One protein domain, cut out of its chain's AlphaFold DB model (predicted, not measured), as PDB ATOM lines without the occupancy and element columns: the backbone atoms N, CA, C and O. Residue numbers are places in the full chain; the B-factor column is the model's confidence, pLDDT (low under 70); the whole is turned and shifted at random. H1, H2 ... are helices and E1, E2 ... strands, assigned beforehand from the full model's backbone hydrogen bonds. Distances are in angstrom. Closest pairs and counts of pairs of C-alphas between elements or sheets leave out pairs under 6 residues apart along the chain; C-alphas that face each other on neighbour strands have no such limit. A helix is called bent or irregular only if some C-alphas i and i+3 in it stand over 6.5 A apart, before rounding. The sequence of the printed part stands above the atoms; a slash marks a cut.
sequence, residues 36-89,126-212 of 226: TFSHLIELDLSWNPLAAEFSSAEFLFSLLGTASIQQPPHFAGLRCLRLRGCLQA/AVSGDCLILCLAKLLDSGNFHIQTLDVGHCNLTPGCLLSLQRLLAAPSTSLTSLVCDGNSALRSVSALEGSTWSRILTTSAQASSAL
ATOM      1  N   THR A  36      10.872  56.838 -60.064       58.06
ATOM      2  CA  THR A  36      10.958  58.054 -59.232       58.06
ATOM      3  C   THR A  36      11.495  57.773 -57.829       58.06
ATOM      4  O   THR A  36      12.189  58.613 -57.262       58.06
ATOM      5  N   PHE A  37      11.245  56.578 -57.288       64.94
ATOM      6  CA  PHE A  37      11.679  56.199 -55.936       64.94
ATOM      7  C   PHE A  37      12.808  55.167 -55.919       64.94
ATOM      8  O   PHE A  37      13.242  54.738 -54.850       64.94
ATOM      9  N   SER A  38      13.356  54.829 -57.089       66.94
ATOM     10  CA  SER A  38      14.479  53.895 -57.209       66.94
ATOM     11  C   SER A  38      15.729  54.357 -56.446       66.94
ATOM     12  O   SER A  38      16.535  53.524 -56.042       66.94
ATOM     13  N   HIS A  39      15.865  55.664 -56.196       69.62
ATOM     14  CA  HIS A  39      16.958  56.273 -55.430       69.62
ATOM     15  C   HIS A  39      16.656  56.463 -53.937       69.62
ATOM     16  O   HIS A  39      17.518  56.939 -53.202       69.62
ATOM     17  N   LEU A  40      15.441  56.152 -53.481       72.50
ATOM     18  CA  LEU A  40      15.048  56.357 -52.092       72.50
ATOM     19  C   LEU A  40      15.718  55.296 -51.214       72.50
ATOM     20  O   LEU A  40      15.498  54.107 -51.411       72.50
ATOM     21  N   ILE A  41      16.547  55.737 -50.264       76.06
ATOM     22  CA  ILE A  41      17.381  54.865 -49.418       76.06
ATOM     23  C   ILE A  41      16.673  54.502 -48.107       76.06
ATOM     24  O   ILE A  41      16.844  53.395 -47.598       76.06
ATOM     25  N   GLU A  42      15.868  55.410 -47.562       80.81
ATOM     26  CA  GLU A  42      15.187  55.239 -46.277       80.81
ATOM     27  C   GLU A  42      13.705  55.593 -46.399       80.81
ATOM     28  O   GLU A  42      13.357  56.672 -46.879       80.81
ATOM     29  N   LEU A  43      12.844  54.674 -45.957       81.56
ATOM     30  CA  LEU A  43      11.400  54.853 -45.861       81.56
ATOM     31  C   LEU A  43      10.972  54.646 -44.409       81.56
ATOM     32  O   LEU A  43      11.017  53.529 -43.887       81.56
ATOM     33  N   ASP A  44      10.525  55.727 -43.778       79.00
ATOM     34  CA  ASP A  44       9.975  55.702 -42.428       79.00
ATOM     35  C   ASP A  44       8.455  55.866 -42.465       79.00
ATOM     36  O   ASP A  44       7.927  56.899 -42.878       79.00
ATOM     37  N   LEU A  45       7.747  54.820 -42.043       77.94
ATOM     38  CA  LEU A  45       6.296  54.804 -41.881       77.94
ATOM     39  C   LEU A  45       5.889  54.693 -40.411       77.94
ATOM     40  O   LEU A  45       4.709  54.485 -40.138       77.94
ATOM     41  N   SER A  46       6.819  54.844 -39.469       76.81
ATOM     42  CA  SER A  46       6.579  54.647 -38.042       76.81
ATOM     43  C   SER A  46       5.395  55.467 -37.526       76.81
ATOM     44  O   SER A  46       5.166  56.606 -37.929       76.81
ATOM     45  N   TRP A  47       4.636  54.870 -36.611       75.69
ATOM     46  CA  TRP A  47       3.482  55.446 -35.921       75.69
ATOM     47  C   TRP A  47       2.340  55.881 -36.848       75.69
ATOM     48  O   TRP A  47       1.424  56.586 -36.419       75.69
ATOM     49  N   ASN A  48       2.335  55.409 -38.098       72.75
ATOM     50  CA  ASN A  48       1.172  55.516 -38.968       72.75
ATOM     51  C   ASN A  48       0.222  54.338 -38.704       72.75
ATOM     52  O   ASN A  48       0.664  53.193 -38.746       72.75
ATOM     53  N   PRO A  49      -1.079  54.573 -38.447       69.19
ATOM     54  CA  PRO A  49      -2.035  53.527 -38.085       69.19
ATOM     55  C   PRO A  49      -2.441  52.706 -39.316       69.19
ATOM     56  O   PRO A  49      -3.533  52.870 -39.860       69.19
ATOM     57  N   LEU A  50      -1.542  51.826 -39.746       68.44
ATOM     58  CA  LEU A  50      -1.644  50.990 -40.940       68.44
ATOM     59  C   LEU A  50      -2.229  49.599 -40.631       68.44
ATOM     60  O   LEU A  50      -2.271  48.739 -41.503       68.44
ATOM     61  N   ALA A  51      -2.702  49.369 -39.400       64.88
ATOM     62  CA  ALA A  51      -3.244  48.086 -38.947       64.88
ATOM     63  C   ALA A  51      -4.352  47.515 -39.856       64.88
ATOM     64  O   ALA A  51      -4.451  46.299 -40.000       64.88
ATOM     65  N   ALA A  52      -5.163  48.377 -40.481       63.12
ATOM     66  CA  ALA A  52      -6.191  47.957 -41.433       63.12
ATOM     67  C   ALA A  52      -5.590  47.408 -42.739       63.12
ATOM     68  O   ALA A  52      -6.093  46.422 -43.268       63.12
ATOM     69  N   GLU A  53      -4.477  47.976 -43.205       62.91
ATOM     70  CA  GLU A  53      -3.880  47.647 -44.507       62.91
ATOM     71  C   GLU A  53      -2.916  46.459 -44.429       62.91
ATOM     72  O   GLU A  53      -2.803  45.672 -45.366       62.91
ATOM     73  N   PHE A  54      -2.295  46.245 -43.266       61.47
ATOM     74  CA  PHE A  54      -1.464  45.067 -42.984       61.47
ATOM     75  C   PHE A  54      -2.264  43.796 -42.665       61.47
ATOM     76  O   PHE A  54      -1.686  42.767 -42.311       61.47
ATOM     77  N   SER A  55      -3.590  43.840 -42.817       53.78
ATOM     78  CA  SER A  55      -4.443  42.651 -42.755       53.78
ATOM     79  C   SER A  55      -4.215  41.695 -43.937       53.78
ATOM     80  O   SER A  55      -4.584  40.523 -43.852       53.78
ATOM     81  N   SER A  56      -3.552  42.154 -45.009       56.62
ATOM     82  CA  SER A  56      -3.161  41.324 -46.149       56.62
ATOM     83  C   SER A  56      -1.724  41.598 -46.605       56.62
ATOM     84  O   SER A  56      -1.212  42.713 -46.503       56.62
ATOM     85  N   ALA A  57      -1.070  40.565 -47.136       57.50
ATOM     86  CA  ALA A  57       0.281  40.668 -47.686       57.50
ATOM     87  C   ALA A  57       0.355  41.585 -48.916       57.50
ATOM     88  O   ALA A  57       1.396  42.184 -49.191       57.50
ATOM     89  N   GLU A  58      -0.767  41.706 -49.626       62.53
ATOM     90  CA  GLU A  58      -0.915  42.458 -50.869       62.53
ATOM     91  C   GLU A  58      -0.507  43.920 -50.710       62.53
ATOM     92  O   GLU A  58       0.113  44.476 -51.612       62.53
ATOM     93  N   PHE A  59      -0.776  44.537 -49.553       66.06
ATOM     94  CA  PHE A  59      -0.398  45.928 -49.311       66.06
ATOM     95  C   PHE A  59       1.121  46.130 -49.366       66.06
ATOM     96  O   PHE A  59       1.584  47.058 -50.022       66.06
ATOM     97  N   LEU A  60       1.909  45.249 -48.741       68.19
ATOM     98  CA  LEU A  60       3.372  45.342 -48.782       68.19
ATOM     99  C   LEU A  60       3.930  45.041 -50.163       68.19
ATOM    100  O   LEU A  60       4.808  45.762 -50.627       68.19
ATOM    101  N   PHE A  61       3.418  43.997 -50.818       67.75
ATOM    102  CA  PHE A  61       3.840  43.659 -52.175       67.75
ATOM    103  C   PHE A  61       3.510  44.785 -53.165       67.75
ATOM    104  O   PHE A  61       4.321  45.073 -54.046       67.75
ATOM    105  N   SER A  62       2.366  45.454 -52.992       65.62
ATOM    106  CA  SER A  62       1.955  46.612 -53.796       65.62
ATOM    107  C   SER A  62       2.780  47.856 -53.475       65.62
ATOM    108  O   SER A  62       3.238  48.543 -54.383       65.62
ATOM    109  N   LEU A  63       3.014  48.135 -52.188       67.38
ATOM    110  CA  LEU A  63       3.816  49.268 -51.726       67.38
ATOM    111  C   LEU A  63       5.252  49.160 -52.234       67.38
ATOM    112  O   LEU A  63       5.779  50.103 -52.810       67.38
ATOM    113  N   LEU A  64       5.876  48.000 -52.045       68.19
ATOM    114  CA  LEU A  64       7.281  47.778 -52.380       68.19
ATOM    115  C   LEU A  64       7.493  47.412 -53.862       68.19
ATOM    116  O   LEU A  64       8.631  47.265 -54.305       68.19
ATOM    117  N   GLY A  65       6.411  47.352 -54.650       56.97
ATOM    118  CA  GLY A  65       6.453  47.219 -56.107       56.97
ATOM    119  C   GLY A  65       6.874  45.835 -56.600       56.97
ATOM    120  O   GLY A  65       7.421  45.714 -57.688       56.97
ATOM    121  N   THR A  66       6.646  44.784 -55.814       54.81
ATOM    122  CA  THR A  66       7.060  43.403 -56.130       54.81
ATOM    123  C   THR A  66       5.928  42.539 -56.698       54.81
ATOM    124  O   THR A  66       6.113  41.346 -56.918       54.81
ATOM    125  N   ALA A  67       4.741  43.112 -56.929       48.47
ATOM    126  CA  ALA A  67       3.554  42.377 -57.377       48.47
ATOM    127  C   ALA A  67       3.613  41.891 -58.844       48.47
ATOM    128  O   ALA A  67       2.785  41.077 -59.248       48.47
ATOM    129  N   SER A  68       4.577  42.348 -59.654       49.66
ATOM    130  CA  SER A  68       4.708  41.946 -61.060       49.66
ATOM    131  C   SER A  68       6.161  41.667 -61.438       49.66
ATOM    132  O   SER A  68       7.017  42.536 -61.319       49.66
ATOM    133  N   ILE A  69       6.419  40.468 -61.975       51.03
ATOM    134  CA  ILE A  69       7.731  40.007 -62.482       51.03
ATOM    135  C   ILE A  69       8.257  40.916 -63.616       51.03
ATOM    136  O   ILE A  69       9.441  40.900 -63.938       51.03
ATOM    137  N   GLN A  70       7.385  41.718 -64.233       50.59
ATOM    138  CA  GLN A  70       7.708  42.552 -65.392       50.59
ATOM    139  C   GLN A  70       8.052  44.009 -65.047       50.59
ATOM    140  O   GLN A  70       8.412  44.759 -65.955       50.59
ATOM    141  N   GLN A  71       7.946  44.436 -63.782       55.50
ATOM    142  CA  GLN A  71       8.247  45.814 -63.384       55.50
ATOM    143  C   GLN A  71       9.401  45.873 -62.379       55.50
ATOM    144  O   GLN A  71       9.457  45.053 -61.463       55.50
ATOM    145  N   PRO A  72      10.337  46.830 -62.535       55.19
ATOM    146  CA  PRO A  72      11.380  47.031 -61.546       55.19
ATOM    147  C   PRO A  72      10.743  47.464 -60.216       55.19
ATOM    148  O   PRO A  72       9.804  48.267 -60.224       55.19
ATOM    149  N   PRO A  73      11.250  46.966 -59.076       63.44
ATOM    150  CA  PRO A  73      10.728  47.334 -57.769       63.44
ATOM    151  C   PRO A  73      10.824  48.851 -57.594       63.44
ATOM    152  O   PRO A  73      11.878  49.450 -57.823       63.44
ATOM    153  N   HIS A  74       9.726  49.472 -57.157       63.75
ATOM    154  CA  HIS A  74       9.627  50.930 -56.997       63.75
ATOM    155  C   HIS A  74      10.719  51.488 -56.075       63.75
ATOM    156  O   HIS A  74      11.143  52.632 -56.216       63.75
ATOM    157  N   PHE A  75      11.191  50.650 -55.152       70.69
ATOM    158  CA  PHE A  75      12.140  50.970 -54.098       70.69
ATOM    159  C   PHE A  75      13.435  50.150 -54.225       70.69
ATOM    160  O   PHE A  75      13.961  49.650 -53.234       70.69
ATOM    161  N   ALA A  76      13.964  49.993 -55.444       71.50
ATOM    162  CA  ALA A  76      15.197  49.233 -55.702       71.50
ATOM    163  C   ALA A  76      16.410  49.692 -54.850       71.50
ATOM    164  O   ALA A  76      17.254  48.885 -54.442       71.50
ATOM    165  N   GLY A  77      16.504  50.995 -54.572       71.38
ATOM    166  CA  GLY A  77      17.561  51.604 -53.763       71.38
ATOM    167  C   GLY A  77      17.301  51.610 -52.260       71.38
ATOM    168  O   GLY A  77      18.187  52.027 -51.516       71.38
ATOM    169  N   LEU A  78      16.138  51.140 -51.802       77.00
ATOM    170  CA  LEU A  78      15.788  51.178 -50.388       77.00
ATOM    171  C   LEU A  78      16.721  50.283 -49.587       77.00
ATOM    172  O   LEU A  78      17.091  49.202 -50.028       77.00
ATOM    173  N   ARG A  79      17.156  50.764 -48.427       81.19
ATOM    174  CA  ARG A  79      18.060  50.067 -47.504       81.19
ATOM    175  C   ARG A  79      17.541  50.098 -46.078       81.19
ATOM    176  O   ARG A  79      17.802  49.156 -45.334       81.19
ATOM    177  N   CYS A  80      16.800  51.133 -45.700       82.50
ATOM    178  CA  CYS A  80      16.221  51.270 -44.371       82.50
ATOM    179  C   CYS A  80      14.694  51.347 -44.456       82.50
ATOM    180  O   CYS A  80      14.148  52.209 -45.141       82.50
ATOM    181  N   LEU A  81      14.013  50.444 -43.750       83.88
ATOM    182  CA  LEU A  81      12.562  50.441 -43.613       83.88
ATOM    183  C   LEU A  81      12.193  50.500 -42.130       83.88
ATOM    184  O   LEU A  81      12.540  49.599 -41.361       83.88
ATOM    185  N   ARG A  82      11.457  51.542 -41.734       83.00
ATOM    186  CA  ARG A  82      10.968  51.708 -40.361       83.00
ATOM    187  C   ARG A  82       9.450  51.622 -40.329       83.00
ATOM    188  O   ARG A  82       8.755  52.368 -41.013       83.00
ATOM    189  N   LEU A  83       8.942  50.687 -39.537       81.19
ATOM    190  CA  LEU A  83       7.522  50.378 -39.369       81.19
ATOM    191  C   LEU A  83       7.110  50.433 -37.891       81.19
ATOM    192  O   LEU A  83       6.117  49.816 -37.499       81.19
ATOM    193  N   ARG A  84       7.879  51.135 -37.050       85.19
ATOM    194  CA  ARG A  84       7.691  51.129 -35.598       85.19
ATOM    195  C   ARG A  84       6.283  51.582 -35.241       85.19
ATOM    196  O   ARG A  84       5.855  52.644 -35.663       85.19
ATOM    197  N   GLY A  85       5.553  50.814 -34.440       78.25
ATOM    198  CA  GLY A  85       4.228  51.220 -33.958       78.25
ATOM    199  C   GLY A  85       3.130  51.294 -35.030       78.25
ATOM    200  O   GLY A  85       2.030  51.751 -34.720       78.25
ATOM    201  N   CYS A  86       3.368  50.828 -36.263       74.75
ATOM    202  CA  CYS A  86       2.394  50.945 -37.359       74.75
ATOM    203  C   CYS A  86       1.105  50.132 -37.159       74.75
ATOM    204  O   CYS A  86       0.080  50.388 -37.794       74.75
ATOM    205  N   LEU A  87       1.159  49.119 -36.294       71.94
ATOM    206  CA  LEU A  87       0.064  48.180 -36.047       71.94
ATOM    207  C   LEU A  87      -0.706  48.478 -34.761       71.94
ATOM    208  O   LEU A  87      -1.580  47.705 -34.369       71.94
ATOM    209  N   GLN A  88      -0.408  49.598 -34.096       67.44
ATOM    210  CA  GLN A  88      -1.191  50.005 -32.939       67.44
ATOM    211  C   GLN A  88      -2.600  50.405 -33.382       67.44
ATOM    212  O   GLN A  88      -2.791  51.237 -34.273       67.44
ATOM    213  N   ALA A  89      -3.601  49.776 -32.765       57.59
ATOM    214  CA  ALA A  89      -4.992  50.116 -32.997       57.59
ATOM    215  C   ALA A  89      -5.231  51.581 -32.609       57.59
ATOM    216  O   ALA A  89      -4.720  52.063 -31.595       57.59
ATOM    217  N   ALA A 126      -5.618  43.401 -30.155       57.84
ATOM    218  CA  ALA A 126      -4.514  44.001 -30.888       57.84
ATOM    219  C   ALA A 126      -4.089  43.036 -32.007       57.84
ATOM    220  O   ALA A 126      -3.794  41.866 -31.743       57.84
ATOM    221  N   VAL A 127      -4.112  43.510 -33.255       65.31
ATOM    222  CA  VAL A 127      -3.714  42.715 -34.423       65.31
ATOM    223  C   VAL A 127      -2.242  42.347 -34.253       65.31
ATOM    224  O   VAL A 127      -1.413  43.217 -33.987       65.31
ATOM    225  N   SER A 128      -1.919  41.055 -34.323       76.56
ATOM    226  CA  SER A 128      -0.529  40.600 -34.246       76.56
ATOM    227  C   SER A 128       0.245  41.073 -35.474       76.56
ATOM    228  O   SER A 128      -0.228  40.932 -36.604       76.56
ATOM    229  N   GLY A 129       1.455  41.586 -35.258       78.06
ATOM    230  CA  GLY A 129       2.374  41.938 -36.339       78.06
ATOM    231  C   GLY A 129       3.116  40.757 -36.954       78.06
ATOM    232  O   GLY A 129       3.961  40.955 -37.820       78.06
ATOM    233  N   ASP A 130       2.815  39.520 -36.567       83.75
ATOM    234  CA  ASP A 130       3.520  38.349 -37.102       83.75
ATOM    235  C   ASP A 130       3.303  38.188 -38.616       83.75
ATOM    236  O   ASP A 130       4.222  37.801 -39.345       83.75
ATOM    237  N   CYS A 131       2.108  38.545 -39.105       78.56
ATOM    238  CA  CYS A 131       1.788  38.545 -40.532       78.56
ATOM    239  C   CYS A 131       2.683  39.511 -41.314       78.56
ATOM    240  O   CYS A 131       3.147  39.153 -42.393       78.56
ATOM    241  N   LEU A 132       2.985  40.692 -40.764       81.19
ATOM    242  CA  LEU A 132       3.898  41.660 -41.377       81.19
ATOM    243  C   LEU A 132       5.276  41.026 -41.617       81.19
ATOM    244  O   LEU A 132       5.806  41.089 -42.726       81.19
ATOM    245  N   ILE A 133       5.827  40.363 -40.599       85.06
ATOM    246  CA  ILE A 133       7.129  39.696 -40.700       85.06
ATOM    247  C   ILE A 133       7.096  38.565 -41.729       85.06
ATOM    248  O   ILE A 133       8.026  38.424 -42.521       85.06
ATOM    249  N   LEU A 134       6.023  37.773 -41.750       81.94
ATOM    250  CA  LEU A 134       5.846  36.718 -42.747       81.94
ATOM    251  C   LEU A 134       5.827  37.278 -44.177       81.94
ATOM    252  O   LEU A 134       6.404  36.674 -45.079       81.94
ATOM    253  N   CYS A 135       5.175  38.420 -44.390       78.38
ATOM    254  CA  CYS A 135       5.121  39.067 -45.699       78.38
ATOM    255  C   CYS A 135       6.495  39.587 -46.121       78.38
ATOM    256  O   CYS A 135       6.915  39.326 -47.244       78.38
ATOM    257  N   LEU A 136       7.220  40.245 -45.211       81.25
ATOM    258  CA  LEU A 136       8.588  40.701 -45.462       81.25
ATOM    259  C   LEU A 136       9.525  39.535 -45.796       81.25
ATOM    260  O   LEU A 136      10.300  39.640 -46.740       81.25
ATOM    261  N   ALA A 137       9.416  38.408 -45.085       80.69
ATOM    262  CA  ALA A 137      10.204  37.212 -45.381       80.69
ATOM    263  C   ALA A 137       9.943  36.695 -46.806       80.69
ATOM    264  O   ALA A 137      10.883  36.526 -47.575       80.69
ATOM    265  N   LYS A 138       8.670  36.544 -47.198       78.25
ATOM    266  CA  LYS A 138       8.295  36.130 -48.565       78.25
ATOM    267  C   LYS A 138       8.771  37.114 -49.633       78.25
ATOM    268  O   LYS A 138       9.107  36.719 -50.746       78.25
ATOM    269  N   LEU A 139       8.751  38.403 -49.312       75.62
ATOM    270  CA  LEU A 139       9.171  39.453 -50.222       75.62
ATOM    271  C   LEU A 139      10.687  39.429 -50.435       75.62
ATOM    272  O   LEU A 139      11.133  39.551 -51.573       75.62
ATOM    273  N   LEU A 140      11.474  39.176 -49.387       74.62
ATOM    274  CA  LEU A 140      12.909  38.928 -49.537       74.62
ATOM    275  C   LEU A 140      13.182  37.636 -50.305       74.62
ATOM    276  O   LEU A 140      14.002  37.658 -51.219       74.62
ATOM    277  N   ASP A 141      12.447  36.556 -50.037       74.25
ATOM    278  CA  ASP A 141      12.581  35.293 -50.778       74.25
ATOM    279  C   ASP A 141      12.383  35.474 -52.298       74.25
ATOM    280  O   ASP A 141      12.939  34.711 -53.086       74.25
ATOM    281  N   SER A 142      11.647  36.509 -52.735       72.75
ATOM    282  CA  SER A 142      11.482  36.839 -54.161       72.75
ATOM    283  C   SER A 142      12.753  37.366 -54.848       72.75
ATOM    284  O   SER A 142      12.799  37.429 -56.072       72.75
ATOM    285  N   GLY A 143      13.773  37.771 -54.083       67.75
ATOM    286  CA  GLY A 143      15.062  38.259 -54.591       67.75
ATOM    287  C   GLY A 143      15.066  39.693 -55.131       67.75
ATOM    288  O   GLY A 143      16.127  40.226 -55.444       67.75
ATOM    289  N   ASN A 144      13.907  40.351 -55.212       66.94
ATOM    290  CA  ASN A 144      13.775  41.674 -55.834       66.94
ATOM    291  C   ASN A 144      13.910  42.843 -54.853       66.94
ATOM    292  O   ASN A 144      13.833  44.003 -55.246       66.94
ATOM    293  N   PHE A 145      14.098  42.564 -53.568       71.44
ATOM    294  CA  PHE A 145      14.100  43.581 -52.531       71.44
ATOM    295  C   PHE A 145      15.226  43.318 -51.548       71.44
ATOM    296  O   PHE A 145      15.426  42.189 -51.109       71.44
ATOM    297  N   HIS A 146      15.958  44.375 -51.217       76.25
ATOM    298  CA  HIS A 146      17.150  44.302 -50.389       76.25
ATOM    299  C   HIS A 146      17.006  45.338 -49.286       76.25
ATOM    300  O   HIS A 146      16.873  46.517 -49.582       76.25
ATOM    301  N   ILE A 147      17.040  44.917 -48.025       78.56
ATOM    302  CA  ILE A 147      17.055  45.834 -46.880       78.56
ATOM    303  C   ILE A 147      18.243  45.519 -45.990       78.56
ATOM    304  O   ILE A 147      18.565  44.357 -45.761       78.56
ATOM    305  N   GLN A 148      18.863  46.577 -45.481       84.06
ATOM    306  CA  GLN A 148      19.960  46.524 -44.522       84.06
ATOM    307  C   GLN A 148      19.454  46.751 -43.102       84.06
ATOM    308  O   GLN A 148      19.935  46.125 -42.165       84.06
ATOM    309  N   THR A 149      18.471  47.634 -42.937       83.62
ATOM    310  CA  THR A 149      17.908  47.989 -41.635       83.62
ATOM    311  C   THR A 149      16.397  47.816 -41.640       83.62
ATOM    312  O   THR A 149      15.713  48.389 -42.489       83.62
ATOM    313  N   LEU A 150      15.886  47.062 -40.666       86.31
ATOM    314  CA  LEU A 150      14.459  46.888 -40.408       86.31
ATOM    315  C   LEU A 150      14.131  47.273 -38.963       86.31
ATOM    316  O   LEU A 150      14.604  46.624 -38.031       86.31
ATOM    317  N   ASP A 151      13.279  48.283 -38.779       85.00
ATOM    318  CA  ASP A 151      12.694  48.612 -37.473       85.00
ATOM    319  C   ASP A 151      11.219  48.196 -37.431       85.00
ATOM    320  O   ASP A 151      10.376  48.758 -38.129       85.00
ATOM    321  N   VAL A 152      10.919  47.194 -36.608       85.44
ATOM    322  CA  VAL A 152       9.577  46.652 -36.330       85.44
ATOM    323  C   VAL A 152       9.281  46.698 -34.825       85.44
ATOM    324  O   VAL A 152       8.581  45.843 -34.266       85.44
ATOM    325  N   GLY A 153       9.831  47.705 -34.142       84.00
ATOM    326  CA  GLY A 153       9.554  47.964 -32.739       84.00
ATOM    327  C   GLY A 153       8.081  48.307 -32.499       84.00
ATOM    328  O   GLY A 153       7.420  48.927 -33.327       84.00
ATOM    329  N   HIS A 154       7.534  47.922 -31.348       80.38
ATOM    330  CA  HIS A 154       6.144  48.215 -30.968       80.38
ATOM    331  C   HIS A 154       5.078  47.756 -31.991       80.38
ATOM    332  O   HIS A 154       4.001  48.350 -32.074       80.38
ATOM    333  N   CYS A 155       5.349  46.694 -32.754       81.25
ATOM    334  CA  CYS A 155       4.453  46.144 -33.781       81.25
ATOM    335  C   CYS A 155       3.549  45.009 -33.279       81.25
ATOM    336  O   CYS A 155       2.947  44.311 -34.090       81.25
ATOM    337  N   ASN A 156       3.448  44.806 -31.962       83.50
ATOM    338  CA  ASN A 156       2.686  43.705 -31.366       83.50
ATOM    339  C   ASN A 156       3.123  42.326 -31.912       83.50
ATOM    340  O   ASN A 156       2.294  41.471 -32.222       83.50
ATOM    341  N   LEU A 157       4.439  42.134 -32.072       84.31
ATOM    342  CA  LEU A 157       5.032  40.858 -32.472       84.31
ATOM    343  C   LEU A 157       4.933  39.840 -31.335       84.31
ATOM    344  O   LEU A 157       5.149  40.175 -30.165       84.31
ATOM    345  N   THR A 158       4.662  38.589 -31.691       86.25
ATOM    346  CA  THR A 158       4.580  37.456 -30.769       86.25
ATOM    347  C   THR A 158       5.632  36.397 -31.115       86.25
ATOM    348  O   THR A 158       6.225  36.439 -32.194       86.25
ATOM    349  N   PRO A 159       5.866  35.390 -30.251       84.38
ATOM    350  CA  PRO A 159       6.769  34.284 -30.577       84.38
ATOM    351  C   PRO A 159       6.405  33.535 -31.877       84.38
ATOM    352  O   PRO A 159       7.252  32.850 -32.446       84.38
ATOM    353  N   GLY A 160       5.174  33.689 -32.384       84.56
ATOM    354  CA  GLY A 160       4.765  33.169 -33.687       84.56
ATOM    355  C   GLY A 160       5.574  33.726 -34.867       84.56
ATOM    356  O   GLY A 160       5.720  33.038 -35.878       84.56
ATOM    357  N   CYS A 161       6.166  34.923 -34.756       85.62
ATOM    358  CA  CYS A 161       6.960  35.506 -35.841       85.62
ATOM    359  C   CYS A 161       8.378  34.933 -35.963       85.62
ATOM    360  O   CYS A 161       9.026  35.190 -36.976       85.62
ATOM    361  N   LEU A 162       8.884  34.178 -34.977       85.50
ATOM    362  CA  LEU A 162      10.302  33.789 -34.916       85.50
ATOM    363  C   LEU A 162      10.749  32.965 -36.127       85.50
ATOM    364  O   LEU A 162      11.827  33.201 -36.661       85.50
ATOM    365  N   LEU A 163       9.912  32.045 -36.616       84.31
ATOM    366  CA  LEU A 163      10.232  31.275 -37.823       84.31
ATOM    367  C   LEU A 163      10.309  32.177 -39.065       84.31
ATOM    368  O   LEU A 163      11.152  31.976 -39.935       84.31
ATOM    369  N   SER A 164       9.446  33.188 -39.141       84.38
ATOM    370  CA  SER A 164       9.441  34.157 -40.238       84.38
ATOM    371  C   SER A 164      10.642  35.097 -40.156       84.38
ATOM    372  O   SER A 164      11.269  35.350 -41.178       84.38
ATOM    373  N   LEU A 165      11.027  35.543 -38.954       84.94
ATOM    374  CA  LEU A 165      12.277  36.276 -38.744       84.94
ATOM    375  C   LEU A 165      13.485  35.410 -39.119       84.94
ATOM    376  O   LEU A 165      14.399  35.903 -39.765       84.94
ATOM    377  N   GLN A 166      13.485  34.118 -38.780       83.88
ATOM    378  CA  GLN A 166      14.557  33.206 -39.182       83.88
ATOM    379  C   GLN A 166      14.693  33.144 -40.704       83.88
ATOM    380  O   GLN A 166      15.803  33.211 -41.217       83.88
ATOM    381  N   ARG A 167      13.570  33.028 -41.421       81.44
ATOM    382  CA  ARG A 167      13.554  33.034 -42.891       81.44
ATOM    383  C   ARG A 167      14.049  34.360 -43.452       81.44
ATOM    384  O   ARG A 167      14.903  34.350 -44.320       81.44
ATOM    385  N   LEU A 168      13.587  35.477 -42.896       82.19
ATOM    386  CA  LEU A 168      14.025  36.824 -43.266       82.19
ATOM    387  C   LEU A 168      15.550  36.985 -43.124       82.19
ATOM    388  O   LEU A 168      16.200  37.542 -44.007       82.19
ATOM    389  N   LEU A 169      16.123  36.462 -42.038       80.06
ATOM    390  CA  LEU A 169      17.564  36.476 -41.778       80.06
ATOM    391  C   LEU A 169      18.353  35.482 -42.638       80.06
ATOM    392  O   LEU A 169      19.530  35.705 -42.880       80.06
ATOM    393  N   ALA A 170      17.734  34.384 -43.070       77.50
ATOM    394  CA  ALA A 170      18.378  33.344 -43.870       77.50
ATOM    395  C   ALA A 170      18.152  33.504 -45.384       77.50
ATOM    396  O   ALA A 170      18.697  32.717 -46.159       77.50
ATOM    397  N   ALA A 171      17.330  34.467 -45.812       70.88
ATOM    398  CA  ALA A 171      17.010  34.664 -47.218       70.88
ATOM    399  C   ALA A 171      18.287  35.027 -48.001       70.88
ATOM    400  O   ALA A 171      19.030  35.908 -47.580       70.88
ATOM    401  N   PRO A 172      18.563  34.396 -49.153       64.38
ATOM    402  CA  PRO A 172      19.820  34.587 -49.889       64.38
ATOM    403  C   PRO A 172      20.011  36.013 -50.437       64.38
ATOM    404  O   PRO A 172      21.129  36.424 -50.730       64.38
ATOM    405  N   SER A 173      18.923  36.766 -50.566       63.53
ATOM    406  CA  SER A 173      18.860  38.182 -50.951       63.53
ATOM    407  C   SER A 173      18.940  39.142 -49.759       63.53
ATOM    408  O   SER A 173      18.958  40.363 -49.938       63.53
ATOM    409  N   THR A 174      18.950  38.621 -48.528       65.19
ATOM    410  CA  THR A 174      18.964  39.463 -47.339       65.19
ATOM    411  C   THR A 174      20.325  40.134 -47.204       65.19
ATOM    412  O   THR A 174      21.373  39.496 -47.187       65.19
ATOM    413  N   SER A 175      20.302  41.460 -47.127       72.25
ATOM    414  CA  SER A 175      21.467  42.278 -46.773       72.25
ATOM    415  C   SER A 175      21.303  42.855 -45.369       72.25
ATOM    416  O   SER A 175      21.944  43.848 -45.033       72.25
ATOM    417  N   LEU A 176      20.423  42.245 -44.566       77.12
ATOM    418  CA  LEU A 176      20.004  42.773 -43.282       77.12
ATOM    419  C   LEU A 176      21.161  42.719 -42.279       77.12
ATOM    420  O   LEU A 176      21.591  41.647 -41.863       77.12
ATOM    421  N   THR A 177      21.632  43.891 -41.871       80.31
ATOM    422  CA  THR A 177      22.674  44.083 -40.854       80.31
ATOM    423  C   THR A 177      22.120  44.665 -39.556       80.31
ATOM    424  O   THR A 177      22.819  44.727 -38.546       80.31
ATOM    425  N   SER A 178      20.870  45.130 -39.568       80.38
ATOM    426  CA  SER A 178      20.226  45.738 -38.411       80.38
ATOM    427  C   SER A 178      18.752  45.356 -38.338       80.38
ATOM    428  O   SER A 178      17.985  45.543 -39.287       80.38
ATOM    429  N   LEU A 179      18.363  44.820 -37.184       85.19
ATOM    430  CA  LEU A 179      16.992  44.469 -36.836       85.19
ATOM    431  C   LEU A 179      16.658  45.116 -35.497       85.19
ATOM    432  O   LEU A 179      17.370  44.887 -34.521       85.19
ATOM    433  N   VAL A 180      15.563  45.869 -35.434       83.62
ATOM    434  CA  VAL A 180      15.056  46.475 -34.199       83.62
ATOM    435  C   VAL A 180      13.664  45.916 -33.906       83.62
ATOM    436  O   VAL A 180      12.739  46.073 -34.701       83.62
ATOM    437  N   CYS A 181      13.528  45.235 -32.765       84.00
ATOM    438  CA  CYS A 181      12.309  44.531 -32.338       84.00
ATOM    439  C   CYS A 181      11.852  44.932 -30.921       84.00
ATOM    440  O   CYS A 181      11.094  44.194 -30.281       84.00
ATOM    441  N   ASP A 182      12.314  46.069 -30.401       79.94
ATOM    442  CA  ASP A 182      11.977  46.556 -29.062       79.94
ATOM    443  C   ASP A 182      10.475  46.850 -28.895       79.94
ATOM    444  O   ASP A 182       9.694  46.878 -29.843       79.94
ATOM    445  N   GLY A 183      10.010  46.995 -27.653       72.88
ATOM    446  CA  GLY A 183       8.606  47.337 -27.394       72.88
ATOM    447  C   GLY A 183       7.572  46.250 -27.738       72.88
ATOM    448  O   GLY A 183       6.381  46.467 -27.529       72.88
ATOM    449  N   ASN A 184       7.994  45.071 -28.209       81.25
ATOM    450  CA  ASN A 184       7.135  43.906 -28.431       81.25
ATOM    451  C   ASN A 184       7.065  43.054 -27.151       81.25
ATOM    452  O   ASN A 184       7.909  42.192 -26.900       81.25
ATOM    453  N   SER A 185       6.071  43.318 -26.297       79.88
ATOM    454  CA  SER A 185       5.965  42.718 -24.955       79.88
ATOM    455  C   SER A 185       5.896  41.188 -24.968       79.88
ATOM    456  O   SER A 185       6.511  40.549 -24.115       79.88
ATOM    457  N   ALA A 186       5.221  40.590 -25.954       79.25
ATOM    458  CA  ALA A 186       5.097  39.140 -26.080       79.25
ATOM    459  C   ALA A 186       6.415  38.439 -26.461       79.25
ATOM    460  O   ALA A 186       6.558  37.247 -26.204       79.25
ATOM    461  N   LEU A 187       7.398  39.165 -27.006       78.31
ATOM    462  CA  LEU A 187       8.745  38.640 -27.257       78.31
ATOM    463  C   LEU A 187       9.629  38.644 -26.000       78.31
ATOM    464  O   LEU A 187      10.670  37.983 -25.990       78.31
ATOM    465  N   ARG A 188       9.219  39.322 -24.914       72.88
ATOM    466  CA  ARG A 188      10.006  39.367 -23.669       72.88
ATOM    467  C   ARG A 188      10.187  37.991 -23.034       72.88
ATOM    468  O   ARG A 188      11.250  37.709 -22.488       72.88
ATOM    469  N   SER A 189       9.178  37.128 -23.141       72.81
ATOM    470  CA  SER A 189       9.240  35.744 -22.652       72.81
ATOM    471  C   SER A 189      10.324  34.926 -23.360       72.81
ATOM    472  O   SER A 189      10.964  34.087 -22.737       72.81
ATOM    473  N   VAL A 190      10.580  35.216 -24.638       73.38
ATOM    474  CA  VAL A 190      11.644  34.590 -25.433       73.38
ATOM    475  C   VAL A 190      12.998  35.198 -25.079       73.38
ATOM    476  O   VAL A 190      13.964  34.464 -24.909       73.38
ATOM    477  N   SER A 191      13.075  36.523 -24.901       64.38
ATOM    478  CA  SER A 191      14.319  37.179 -24.472       64.38
ATOM    479  C   SER A 191      14.767  36.781 -23.064       64.38
ATOM    480  O   SER A 191      15.960  36.791 -22.789       64.38
ATOM    481  N   ALA A 192      13.828  36.403 -22.192       66.38
ATOM    482  CA  ALA A 192      14.110  35.922 -20.841       66.38
ATOM    483  C   ALA A 192      14.615  34.467 -20.809       66.38
ATOM    484  O   ALA A 192      15.096  34.009 -19.776       66.38
ATOM    485  N   LEU A 193      14.510  33.732 -21.924       70.69
ATOM    486  CA  LEU A 193      14.995  32.361 -22.030       70.69
ATOM    487  C   LEU A 193      16.504  32.373 -22.325       70.69
ATOM    488  O   LEU A 193      16.943  32.382 -23.484       70.69
ATOM    489  N   GLU A 194      17.304  32.434 -21.261       62.16
ATOM    490  CA  GLU A 194      18.765  32.427 -21.349       62.16
ATOM    491  C   GLU A 194      19.273  31.224 -22.161       62.16
ATOM    492  O   GLU A 194      18.786  30.100 -22.038       62.16
ATOM    493  N   GLY A 195      20.243  31.472 -23.045       62.06
ATOM    494  CA  GLY A 195      20.891  30.434 -23.855       62.06
ATOM    495  C   GLY A 195      20.245  30.134 -25.213       62.06
ATOM    496  O   GLY A 195      20.877  29.468 -26.033       62.06
ATOM    497  N   SER A 196      19.046  30.645 -25.513       73.81
ATOM    498  CA  SER A 196      18.473  30.514 -26.862       73.81
ATOM    499  C   SER A 196      19.098  31.507 -27.858       73.81
ATOM    500  O   SER A 196      19.394  32.656 -27.531       73.81
ATOM    501  N   THR A 197      19.273  31.100 -29.119       74.31
ATOM    502  CA  THR A 197      19.766  32.002 -30.182       74.31
ATOM    503  C   THR A 197      18.876  33.240 -30.324       74.31
ATOM    504  O   THR A 197      19.371  34.353 -30.491       74.31
ATOM    505  N   TRP A 198      17.558  33.064 -30.177       75.25
ATOM    506  CA  TRP A 198      16.591  34.157 -30.231       75.25
ATOM    507  C   TRP A 198      16.675  35.100 -29.039       75.25
ATOM    508  O   TRP A 198      16.514  36.300 -29.241       75.25
ATOM    509  N   SER A 199      16.984  34.627 -27.828       72.62
ATOM    510  CA  SER A 199      17.189  35.549 -26.706       72.62
ATOM    511  C   SER A 199      18.398  36.444 -26.934       72.62
ATOM    512  O   SER A 199      18.307  37.649 -26.704       72.62
ATOM    513  N   ARG A 200      19.488  35.915 -27.503       71.75
ATOM    514  CA  ARG A 200      20.664  36.718 -27.878       71.75
ATOM    515  C   ARG A 200      20.359  37.730 -28.992       71.75
ATOM    516  O   ARG A 200      20.759  38.882 -28.866       71.75
ATOM    517  N   ILE A 201      19.622  37.344 -30.039       72.25
ATOM    518  CA  ILE A 201      19.219  38.248 -31.141       72.25
ATOM    519  C   ILE A 201      18.261  39.348 -30.644       72.25
ATOM    520  O   ILE A 201      18.394  40.521 -30.990       72.25
ATOM    521  N   LEU A 202      17.286  38.993 -29.803       69.50
ATOM    522  CA  LEU A 202      16.295  39.941 -29.289       69.50
ATOM    523  C   LEU A 202      16.892  40.916 -28.263       69.50
ATOM    524  O   LEU A 202      16.526  42.087 -28.238       69.50
ATOM    525  N   THR A 203      17.837  40.465 -27.436       66.38
ATOM    526  CA  THR A 203      18.534  41.344 -26.481       66.38
ATOM    527  C   THR A 203      19.482  42.316 -27.181       66.38
ATOM    528  O   THR A 203      19.464  43.504 -26.862       66.38
ATOM    529  N   THR A 204      20.243  41.863 -28.183       65.25
ATOM    530  CA  THR A 204      21.100  42.751 -28.996       65.25
ATOM    531  C   THR A 204      20.288  43.766 -29.801       65.25
ATOM    532  O   THR A 204      20.619  44.950 -29.786       65.25
ATOM    533  N   SER A 205      19.183  43.350 -30.428       60.53
ATOM    534  CA  SER A 205      18.286  44.276 -31.144       60.53
ATOM    535  C   SER A 205      17.619  45.311 -30.230       60.53
ATOM    536  O   SER A 205      17.419  46.450 -30.644       60.53
ATOM    537  N   ALA A 206      17.303  44.964 -28.977       53.25
ATOM    538  CA  ALA A 206      16.733  45.906 -28.011       53.25
ATOM    539  C   ALA A 206      17.751  46.951 -27.501       53.25
ATOM    540  O   ALA A 206      17.375  48.088 -27.204       53.25
ATOM    541  N   GLN A 207      19.037  46.589 -27.416       51.38
ATOM    542  CA  GLN A 207      20.120  47.481 -26.972       51.38
ATOM    543  C   GLN A 207      20.596  48.471 -28.051       51.38
ATOM    544  O   GLN A 207      21.189  49.497 -27.718       51.38
ATOM    545  N   ALA A 208      20.285  48.223 -29.327       48.88
ATOM    546  CA  ALA A 208      20.641  49.093 -30.453       48.88
ATOM    547  C   ALA A 208      19.902  50.454 -30.471       48.88
ATOM    548  O   ALA A 208      20.122  51.273 -31.358       48.88
ATOM    549  N   SER A 209      19.045  50.729 -29.482       40.00
ATOM    550  CA  SER A 209      18.274  51.973 -29.360       40.00
ATOM    551  C   SER A 209      19.088  53.201 -28.914       40.00
ATOM    552  O   SER A 209      18.532  54.296 -28.870       40.00
ATOM    553  N   SER A 210      20.390  53.072 -28.606       33.06
ATOM    554  CA  SER A 210      21.200  54.206 -28.101       33.06
ATOM    555  C   SER A 210      22.574  54.426 -28.751       33.06
ATOM    556  O   SER A 210      23.198  55.458 -28.523       33.06
ATOM    557  N   ALA A 211      23.030  53.538 -29.626       29.05
ATOM    558  CA  ALA A 211      24.184  53.753 -30.495       29.05
ATOM    559  C   ALA A 211      24.034  52.810 -31.689       29.05
ATOM    560  O   ALA A 211      23.387  51.775 -31.552       29.05
ATOM    561  N   LEU A 212      24.610  53.153 -32.843       33.28
ATOM    562  CA  LEU A 212      24.711  52.285 -34.022       33.28
ATOM    563  C   LEU A 212      25.402  50.958 -33.656       33.28
ATOM    564  O   LEU A 212      26.600  50.785 -33.869       33.28
TER     565      LEU A 212
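This is residues 36 to 89 and 126 to 212 of the 226 residues of an uncharacterized protein of Dibothriocephalus latus (UniProt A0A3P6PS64). The chain is wound in stacked turns, a short solenoid: strands E1, E2, E3 and E4 form a small parallel sheet along one side, and H1, H2 and H3 line the opposite side. H4 and H5 cap the end at H3 and E4. The printed part has 141 residues, in the order E1 H1 E2 H2 E3 H3 E4 H4 H5; the class is mixed, helices and strands, with under half of the residues in named elements. It is compact, radius of gyration of the C-alphas 14.5 A, spanning 46 by 31 by 27 A.

E1, residues 42 to 44, begins at C-alpha 42 (15.187, 55.239, -46.277). H1 is 58 to 63, E2 80 to 82, H2 130 to 141, 16.7 A long. E3 is 149 to 151; H3, 159 to 170, 17.7 A, is irregular, C-alphas 160 and 163 being 7.1 A apart. E4 is 178 to 180, H4 185 to 191; H5, 197 to 207, 15.8 A, ends at (20.120, 47.481, -26.972).

E1 and E2 are parallel, N 43 and O 80 2.9 A apart, within hydrogen-bond range; likewise E2 and E3, N 81 and O 149 at 3.0 A, and E3 and E4, N 150 and O 178 at 2.9 A. E1, H1, E2 and E3, H3, E4 are strand-helix-strand units, parallel neighbour strands with a helix between, their crossovers right-handed. H2 and H3 touch, closest C-alphas Ala 137 and Leu 168 at 4.4 A, a shallow tilt of 14 degrees, the same way. H1 and H2 only just touch, with 3 pairs of C-alphas within 8 A, closest Phe 61 and Leu 139 at 7.1 A; H2 does so with residues 135 to 139 alone. H4 and H5 touch, closest C-alphas Ser 191 and Ser 199 at 4.0 A, a steep tilt of 56 degrees, opposite ways. H5 only grazes the sheet with residues 201 to 207. Every O i to N i+4 pair is within hydrogen-bond range in H1, H2 and H5, but 6 of 8 in H3 and 1 of 3 in H4, where 3 of 4 O i to N i+3 pairs are.

The C-alphas farthest apart, Gln 70 and Glu 194, are 46.5 A apart. Residues 90 to 125 are not printed; C-alphas 89 and 126 are 6.5 A apart across the cut. The links E1 to H1 and H1 to E2 are long. Mean pLDDT of the printed part is 71.5; 54 residues are under 70, among them 49 to 74 and 202 to 212.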